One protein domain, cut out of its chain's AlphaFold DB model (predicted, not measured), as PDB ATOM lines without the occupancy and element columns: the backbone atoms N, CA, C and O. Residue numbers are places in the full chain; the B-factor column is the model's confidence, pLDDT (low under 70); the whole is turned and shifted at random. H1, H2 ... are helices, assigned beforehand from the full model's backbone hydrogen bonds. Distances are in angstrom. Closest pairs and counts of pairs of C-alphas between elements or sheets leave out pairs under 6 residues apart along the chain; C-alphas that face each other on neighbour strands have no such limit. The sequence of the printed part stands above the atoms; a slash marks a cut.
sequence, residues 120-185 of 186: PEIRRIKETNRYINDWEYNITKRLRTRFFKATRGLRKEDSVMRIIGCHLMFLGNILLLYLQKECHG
ATOM      1  N   PRO A 120     221.611 153.017 110.338       78.19
ATOM      2  CA  PRO A 120     220.948 152.992 109.034       78.19
ATOM      3  C   PRO A 120     219.758 153.953 108.939       78.19
ATOM      4  O   PRO A 120     219.454 154.456 107.858       78.19
ATOM      5  N   GLU A 121     219.094 154.232 110.059       80.50
ATOM      6  CA  GLU A 121     217.939 155.124 110.132       80.50
ATOM      7  C   GLU A 121     218.335 156.584 109.886       80.50
ATOM      8  O   GLU A 121     217.693 157.281 109.103       80.50
ATOM      9  N   ILE A 122     219.472 157.018 110.436       78.38
ATOM     10  CA  ILE A 122     220.026 158.358 110.194       78.38
ATOM     11  C   ILE A 122     220.399 158.533 108.721       78.38
ATOM     12  O   ILE A 122     220.170 159.602 108.147       78.38
ATOM     13  N   ARG A 123     220.930 157.482 108.078       75.75
ATOM     14  CA  ARG A 123     221.188 157.487 106.631       75.75
ATOM     15  C   ARG A 123     219.891 157.663 105.839       75.75
ATOM     16  O   ARG A 123     219.842 158.535 104.977       75.75
ATOM     17  N   ARG A 124     218.839 156.902 106.171       82.50
ATOM     18  CA  ARG A 124     217.519 157.016 105.522       82.50
ATOM     19  C   ARG A 124     216.920 158.410 105.696       82.50
ATOM     20  O   ARG A 124     216.473 158.986 104.715       82.50
ATOM     21  N   ILE A 125     216.958 158.982 106.900       83.62
ATOM     22  CA  ILE A 125     216.418 160.327 107.168       83.62
ATOM     23  C   ILE A 125     217.148 161.385 106.334       83.62
ATOM     24  O   ILE A 125     216.502 162.211 105.692       83.62
ATOM     25  N   LYS A 126     218.487 161.346 106.287       82.94
ATOM     26  CA  LYS A 126     219.282 162.263 105.451       82.94
ATOM     27  C   LYS A 126     218.953 162.112 103.966       82.94
ATOM     28  O   LYS A 126     218.819 163.111 103.266       82.94
ATOM     29  N   GLU A 127     218.809 160.879 103.496       82.31
ATOM     30  CA  GLU A 127     218.497 160.569 102.101       82.31
ATOM     31  C   GLU A 127     217.077 161.003 101.707       82.31
ATOM     32  O   GLU A 127     216.890 161.581 100.638       82.31
ATOM     33  N   THR A 128     216.092 160.799 102.587       86.38
ATOM     34  CA  THR A 128     214.713 161.282 102.427       86.38
ATOM     35  C   THR A 128     214.657 162.806 102.435       86.38
ATOM     36  O   THR A 128     214.052 163.395 101.542       86.38
ATOM     37  N   ASN A 129     215.341 163.463 103.376       84.50
ATOM     38  CA  ASN A 129     215.416 164.924 103.417       84.50
ATOM     39  C   ASN A 129     216.051 165.492 102.149       84.50
ATOM     40  O   ASN A 129     215.549 166.477 101.614       84.50
ATOM     41  N   ARG A 130     217.115 164.866 101.635       87.62
ATOM     42  CA  ARG A 130     217.707 165.270 100.358       87.62
ATOM     43  C   ARG A 130     216.731 165.046  99.205       87.62
ATOM     44  O   ARG A 130     216.518 165.940  98.412       87.62
ATOM     45  N   TYR A 131     216.058 163.901  99.147       83.88
ATOM     46  CA  TYR A 131     215.054 163.637  98.113       83.88
ATOM     47  C   TYR A 131     213.894 164.650  98.102       83.88
ATOM     48  O   TYR A 131     213.379 164.968  97.033       83.88
ATOM     49  N   ILE A 132     213.477 165.153  99.266       82.94
ATOM     50  CA  ILE A 132     212.393 166.140  99.380       82.94
ATOM     51  C   ILE A 132     212.875 167.552  99.026       82.94
ATOM     52  O   ILE A 132     212.172 168.262  98.315       82.94
ATOM     53  N   ASN A 133     214.051 167.958  99.515       85.19
ATOM     54  CA  ASN A 133     214.489 169.358  99.469       85.19
ATOM     55  C   ASN A 133     215.473 169.680  98.326       85.19
ATOM     56  O   ASN A 133     215.664 170.848  98.009       85.19
ATOM     57  N   ASP A 134     216.104 168.674  97.716       88.44
ATOM     58  CA  ASP A 134     217.069 168.812  96.618       88.44
ATOM     59  C   ASP A 134     216.445 168.227  95.337       88.44
ATOM     60  O   ASP A 134     216.367 167.008  95.133       88.44
ATOM     61  N   TRP A 135     215.917 169.124  94.497       85.75
ATOM     62  CA  TRP A 135     215.178 168.768  93.285       85.75
ATOM     63  C   TRP A 135     216.084 168.109  92.232       85.75
ATOM     64  O   TRP A 135     215.648 167.163  91.572       85.75
ATOM     65  N   GLU A 136     217.351 168.523  92.130       87.12
ATOM     66  CA  GLU A 136     218.345 167.920  91.234       87.12
ATOM     67  C   GLU A 136     218.630 166.470  91.636       87.12
ATOM     68  O   GLU A 136     218.595 165.556  90.801       87.12
ATOM     69  N   TYR A 137     218.841 166.227  92.934       83.19
ATOM     70  CA  TYR A 137     219.030 164.881  93.473       83.19
ATOM     71  C   TYR A 137     217.792 164.004  93.256       83.19
ATOM     72  O   TYR A 137     217.919 162.833  92.880       83.19
ATOM     73  N   ASN A 138     216.591 164.553  93.445       84.56
ATOM     74  CA  ASN A 138     215.333 163.846  93.213       84.56
ATOM     75  C   ASN A 138     215.183 163.411  91.745       84.56
ATOM     76  O   ASN A 138     214.986 162.221  91.471       84.56
ATOM     77  N   ILE A 139     215.342 164.350  90.804       80.75
ATOM     78  CA  ILE A 139     215.262 164.079  89.362       80.75
ATOM     79  C   ILE A 139     216.311 163.040  88.967       80.75
ATOM     80  O   ILE A 139     215.963 162.012  88.381       80.75
ATOM     81  N   THR A 140     217.566 163.237  89.370       84.38
ATOM     82  CA  THR A 140     218.671 162.316  89.072       84.38
ATOM     83  C   THR A 140     218.378 160.903  89.578       84.38
ATOM     84  O   THR A 140     218.531 159.924  88.844       84.38
ATOM     85  N   LYS A 141     217.901 160.765  90.820       83.25
ATOM     86  CA  LYS A 141     217.582 159.463  91.421       83.25
ATOM     87  C   LYS A 141     216.423 158.766  90.705       83.25
ATOM     88  O   LYS A 141     216.486 157.555  90.465       83.25
ATOM     89  N   ARG A 142     215.383 159.515  90.328       81.56
ATOM     90  CA  ARG A 142     214.244 158.998  89.553       81.56
ATOM     91  C   ARG A 142     214.675 158.544  88.163       81.56
ATOM     92  O   ARG A 142     214.288 157.448  87.756       81.56
ATOM     93  N   LEU A 143     215.483 159.343  87.466       79.94
ATOM     94  CA  LEU A 143     216.001 159.020  86.136       79.94
ATOM     95  C   LEU A 143     216.880 157.770  86.175       79.94
ATOM     96  O   LEU A 143     216.593 156.825  85.447       79.94
ATOM     97  N   ARG A 144     217.849 157.693  87.096       82.06
ATOM     98  CA  ARG A 144     218.696 156.500  87.286       82.06
ATOM     99  C   ARG A 144     217.879 155.242  87.552       82.06
ATOM    100  O   ARG A 144     218.118 154.208  86.943       82.06
ATOM    101  N   THR A 145     216.876 155.332  88.429       79.94
ATOM    102  CA  THR A 145     216.014 154.184  88.756       79.94
ATOM    103  C   THR A 145     215.182 153.739  87.554       79.94
ATOM    104  O   THR A 145     215.009 152.544  87.328       79.94
ATOM    105  N   ARG A 146     214.640 154.690  86.784       78.75
ATOM    106  CA  ARG A 146     213.870 154.393  85.569       78.75
ATOM    107  C   ARG A 146     214.755 153.776  84.492       78.75
ATOM    108  O   ARG A 146     214.366 152.756  83.938       78.75
ATOM    109  N   PHE A 147     215.934 154.351  84.271       77.62
ATOM    110  CA  PHE A 147     216.941 153.846  83.345       77.62
ATOM    111  C   PHE A 147     217.345 152.414  83.700       77.62
ATOM    112  O   PHE A 147     217.175 151.518  82.886       77.62
ATOM    113  N   PHE A 148     217.736 152.170  84.952       78.69
ATOM    114  CA  PHE A 148     218.126 150.842  85.426       78.69
ATOM    115  C   PHE A 148     217.020 149.786  85.271       78.69
ATOM    116  O   PHE A 148     217.282 148.628  84.951       78.69
ATOM    117  N   LYS A 149     215.758 150.169  85.504       79.00
ATOM    118  CA  LYS A 149     214.619 149.266  85.295       79.00
ATOM    119  C   LYS A 149     214.376 148.985  83.812       79.00
ATOM    120  O   LYS A 149     214.035 147.853  83.492       79.00
ATOM    121  N   ALA A 150     214.559 149.974  82.938       78.56
ATOM    122  CA  ALA A 150     214.452 149.795  81.490       78.56
ATOM    123  C   ALA A 150     215.570 148.880  80.960       78.56
ATOM    124  O   ALA A 150     215.270 147.894  80.308       78.56
ATOM    125  N   THR A 151     216.829 149.096  81.360       72.56
ATOM    126  CA  THR A 151     217.972 148.249  80.954       72.56
ATOM    127  C   THR A 151     217.861 146.793  81.415       72.56
ATOM    128  O   THR A 151     218.555 145.931  80.897       72.56
ATOM    129  N   ARG A 152     217.027 146.507  82.424       76.81
ATOM    130  CA  ARG A 152     216.762 145.145  82.917       76.81
ATOM    131  C   ARG A 152     215.464 144.540  82.370       76.81
ATOM    132  O   ARG A 152     215.022 143.522  82.892       76.81
ATOM    133  N   GLY A 153     214.808 145.188  81.404       76.62
ATOM    134  CA  GLY A 153     213.525 144.739  80.852       76.62
ATOM    135  C   GLY A 153     212.354 144.792  81.845       76.62
ATOM    136  O   GLY A 153     211.285 144.255  81.582       76.62
ATOM    137  N   LEU A 154     212.519 145.444  83.003       76.44
ATOM    138  CA  LEU A 154     211.497 145.511  84.058       76.44
ATOM    139  C   LEU A 154     210.443 146.607  83.802       76.44
ATOM    140  O   LEU A 154     209.503 146.753  84.588       76.44
ATOM    141  N   ARG A 155     210.619 147.440  82.764       68.00
ATOM    142  CA  ARG A 155     209.705 148.525  82.359       68.00
ATOM    143  C   ARG A 155     209.782 148.795  80.853       68.00
ATOM    144  O   ARG A 155     210.812 148.548  80.248       68.00
ATOM    145  N   LYS A 156     208.713 149.389  80.294       66.19
ATOM    146  CA  LYS A 156     208.634 149.821  78.885       66.19
ATOM    147  C   LYS A 156     209.732 150.838  78.547       66.19
ATOM    148  O   LYS A 156     209.848 151.867  79.215       66.19
ATOM    149  N   GLU A 157     210.499 150.550  77.503       64.50
ATOM    150  CA  GLU A 157     211.700 151.295  77.101       64.50
ATOM    151  C   GLU A 157     211.368 152.636  76.413       64.50
ATOM    152  O   GLU A 157     212.048 153.638  76.647       64.50
ATOM    153  N   ASP A 158     210.254 152.699  75.674       63.22
ATOM    154  CA  ASP A 158     209.866 153.823  74.804       63.22
ATOM    155  C   ASP A 158     209.855 155.206  75.460       63.22
ATOM    156  O   ASP A 158     210.219 156.204  74.832       63.22
ATOM    157  N   SER A 159     209.407 155.307  76.717       63.28
ATOM    158  CA  SER A 159     209.321 156.611  77.386       63.28
ATOM    159  C   SER A 159     210.687 157.099  77.864       63.28
ATOM    160  O   SER A 159     210.883 158.296  78.034       63.28
ATOM    161  N   VAL A 160     211.615 156.184  78.149       62.59
ATOM    162  CA  VAL A 160     212.962 156.505  78.639       62.59
ATOM    163  C   VAL A 160     213.860 156.875  77.459       62.59
ATOM    164  O   VAL A 160     214.570 157.874  77.537       62.59
ATOM    165  N   MET A 161     213.740 156.148  76.345       62.84
ATOM    166  CA  MET A 161     214.422 156.438  75.078       62.84
ATOM    167  C   MET A 161     214.059 157.822  74.528       62.84
ATOM    168  O   MET A 161     214.944 158.577  74.132       62.84
ATOM    169  N   ARG A 162     212.773 158.208  74.597       64.94
ATOM    170  CA  ARG A 162     212.313 159.555  74.215       64.94
ATOM    171  C   ARG A 162     212.890 160.678  75.081       64.94
ATOM    172  O   ARG A 162     213.158 161.749  74.558       64.94
ATOM    173  N   ILE A 163     213.077 160.448  76.382       62.56
ATOM    174  CA  ILE A 163     213.618 161.460  77.312       62.56
ATOM    175  C   ILE A 163     215.133 161.622  77.141       62.56
ATOM    176  O   ILE A 163     215.644 162.729  77.262       62.56
ATOM    177  N   ILE A 164     215.851 160.526  76.887       64.00
ATOM    178  CA  ILE A 164     217.310 160.537  76.718       64.00
ATOM    179  C   ILE A 164     217.701 160.924  75.277       64.00
ATOM    180  O   ILE A 164     218.832 161.333  75.040       64.00
ATOM    181  N   GLY A 165     216.769 160.831  74.321       61.16
ATOM    182  CA  GLY A 165     217.005 161.173  72.916       61.16
ATOM    183  C   GLY A 165     217.945 160.194  72.211       61.16
ATOM    184  O   GLY A 165     218.628 160.567  71.264       61.16
ATOM    185  N   CYS A 166     218.034 158.955  72.702       63.56
ATOM    186  CA  CYS A 166     219.034 157.988  72.267       63.56
ATOM    187  C   CYS A 166     218.522 156.547  72.419       63.56
ATOM    188  O   CYS A 166     217.824 156.243  73.387       63.56
ATOM    189  N   HIS A 167     218.872 155.670  71.470       65.81
ATOM    190  CA  HIS A 167     218.479 154.258  71.454       65.81
ATOM    191  C   HIS A 167     219.335 153.418  72.424       65.81
ATOM    192  O   HIS A 167     220.552 153.584  72.498       65.81
ATOM    193  N   LEU A 168     218.717 152.474  73.140       62.94
ATOM    194  CA  LEU A 168     219.307 151.706  74.252       62.94
ATOM    195  C   LEU A 168     220.564 150.944  73.816       62.94
ATOM    196  O   LEU A 168     221.579 150.979  74.506       62.94
ATOM    197  N   MET A 169     220.513 150.340  72.625       61.16
ATOM    198  CA  MET A 169     221.647 149.649  71.996       61.16
ATOM    199  C   MET A 169     222.816 150.591  71.676       61.16
ATOM    200  O   MET A 169     223.974 150.219  71.829       61.16
ATOM    201  N   PHE A 170     222.528 151.829  71.263       63.81
ATOM    202  CA  PHE A 170     223.556 152.818  70.928       63.81
ATOM    203  C   PHE A 170     224.250 153.344  72.192       63.81
ATOM    204  O   PHE A 170     225.474 153.414  72.252       63.81
ATOM    205  N   LEU A 171     223.477 153.619  73.247       63.41
ATOM    206  CA  LEU A 171     224.003 153.965  74.570       63.41
ATOM    207  C   LEU A 171     224.796 152.820  75.208       63.41
ATOM    208  O   LEU A 171     225.843 153.069  75.799       63.41
ATOM    209  N   GLY A 172     224.323 151.578  75.069       63.97
ATOM    210  CA  GLY A 172     225.036 150.385  75.524       63.97
ATOM    211  C   GLY A 172     226.410 150.256  74.866       63.97
ATOM    212  O   GLY A 172     227.402 150.075  75.567       63.97
ATOM    213  N   ASN A 173     226.482 150.454  73.548       66.31
ATOM    214  CA  ASN A 173     227.742 150.444  72.801       66.31
ATOM    215  C   ASN A 173     228.675 151.595  73.206       66.31
ATOM    216  O   ASN A 173     229.868 151.368  73.380       66.31
ATOM    217  N   ILE A 174     228.157 152.811  73.417       68.62
ATOM    218  CA  ILE A 174     228.966 153.943  73.905       68.62
ATOM    219  C   ILE A 174     229.530 153.658  75.297       68.62
ATOM    220  O   ILE A 174     230.712 153.896  75.529       68.62
ATOM    221  N   LEU A 175     228.714 153.143  76.219       65.44
ATOM    222  CA  LEU A 175     229.157 152.815  77.576       65.44
ATOM    223  C   LEU A 175     230.187 151.679  77.576       65.44
ATOM    224  O   LEU A 175     231.172 151.770  78.302       65.44
ATOM    225  N   LEU A 176     230.007 150.656  76.736       65.06
ATOM    226  CA  LEU A 176     230.995 149.590  76.530       65.06
ATOM    227  C   LEU A 176     232.319 150.139  75.991       65.06
ATOM    228  O   LEU A 176     233.370 149.805  76.528       65.06
ATOM    229  N   LEU A 177     232.274 151.028  74.996       64.56
ATOM    230  CA  LEU A 177     233.463 151.691  74.451       64.56
ATOM    231  C   LEU A 177     234.153 152.593  75.485       64.56
ATOM    232  O   LEU A 177     235.378 152.665  75.513       64.56
ATOM    233  N   TYR A 178     233.389 153.279  76.339       63.78
ATOM    234  CA  TYR A 178     233.936 154.119  77.407       63.78
ATOM    235  C   TYR A 178     234.636 153.275  78.480       63.78
ATOM    236  O   TYR A 178     235.763 153.579  78.862       63.78
ATOM    237  N   LEU A 179     234.013 152.170  78.896       59.09
ATOM    238  CA  LEU A 179     234.594 151.221  79.848       59.09
ATOM    239  C   LEU A 179     235.822 150.501  79.265       59.09
ATOM    240  O   LEU A 179     236.805 150.301  79.969       59.09
ATOM    241  N   GLN A 180     235.819 150.176  77.967       58.53
ATOM    242  CA  GLN A 180     236.993 149.629  77.277       58.53
ATOM    243  C   GLN A 180     238.144 150.641  77.194       58.53
ATOM    244  O   GLN A 180     239.299 150.259  77.363       58.53
ATOM    245  N   LYS A 181     237.857 151.933  76.986       57.44
ATOM    246  CA  LYS A 181     238.881 152.992  77.007       57.44
ATOM    247  C   LYS A 181     239.482 153.215  78.395       57.44
ATOM    248  O   LYS A 181     240.671 153.493  78.478       57.44
ATOM    249  N   GLU A 182     238.708 153.057  79.467       50.53
ATOM    250  CA  GLU A 182     239.243 153.092  80.836       50.53
ATOM    251  C   GLU A 182     240.088 151.848  81.165       50.53
ATOM    252  O   GLU A 182     241.074 151.959  81.888       50.53
ATOM    253  N   CYS A 183     239.779 150.682  80.585       47.88
ATOM    254  CA  CYS A 183     240.606 149.475  80.725       47.88
ATOM    255  C   CYS A 183     241.903 149.495  79.894       47.88
ATOM    256  O   CYS A 183     242.847 148.801  80.254       47.88
ATOM    257  N   HIS A 184     241.964 150.267  78.805       48.06
ATOM    258  CA  HIS A 184     243.167 150.430  77.972       48.06
ATOM    259  C   HIS A 184     243.973 151.705  78.291       48.06
ATOM    260  O   HIS A 184     244.939 152.008  77.597       48.06
ATOM    261  N   GLY A 185     243.569 152.451  79.324       49.81
ATOM    262  CA  GLY A 185     244.265 153.620  79.864       49.81
ATOM    263  C   GLY A 185     244.978 153.349  81.195       49.81
ATOM    264  O   GLY A 185     245.051 154.257  82.023       49.81
TER     265      GLY A 185
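Overview. This is residues 120 to 185 of the 186 residues of an uncharacterized protein of Candidatus Methanofastidiosum methylthiophilus (UniProt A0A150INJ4). A loose, open frame of helices: the long H2 is its bar, H1 turns off at a corner by one end, and H4 leaves from near the other end as an arm, with residues 173 to 185, of which 173 to 183 belong to H4, sticking out. The short H3 sits by residues 146 to 150 of H2, and residues 120 to 126 of H1 also stick out. The printed part has 66 residues with four named helices, H1 to H4 in order along the chain, and no named strand; the class is all helix. The whole is loose, with a radius of gyration of the C-alphas of 15.5 A, and spans 39 by 34 by 20 A.

Arrangement. H2, residues 135 to 151, is the longest helix. H1, residues 120 to 133, touches it only at the corner by their link, the closest C-alphas being those of Tyr 131 and Asn 138, 4.9 A apart. Their lines are only just about perpendicular, at 73 degrees. H3, residues 158 to 164, and H2 only just touch, with 3 pairs of C-alphas within 8 A, the closest those of Phe 147 and Val 160 at 6.7 A. They run opposite ways at a steep tilt of 47 degrees. H4, residues 168 to 183, is close to H3 but not clearly touching, the closest C-alphas being those of Met 161 and Leu 168, 6.9 A apart. H1 is apart from H3 and H4. In H1, H2, H3 and H4 every O i to N i+4 pair is within hydrogen-bond range.

Along the chain. H2 is 24.1 A long and begins at C-alpha 135 (215.178, 168.768, 93.285). H4 is 22.4 A long and ends at C-alpha 183 (240.606, 149.475, 80.725). H1 is 20.0 A long, H3 10.2 A.

Size, cuts and confidence. The C-alphas farthest apart, those of Glu 121 and His 184, are 41.1 A apart. The printed part has no cut and no long link. Residues 155 to 185 have pLDDT under 70.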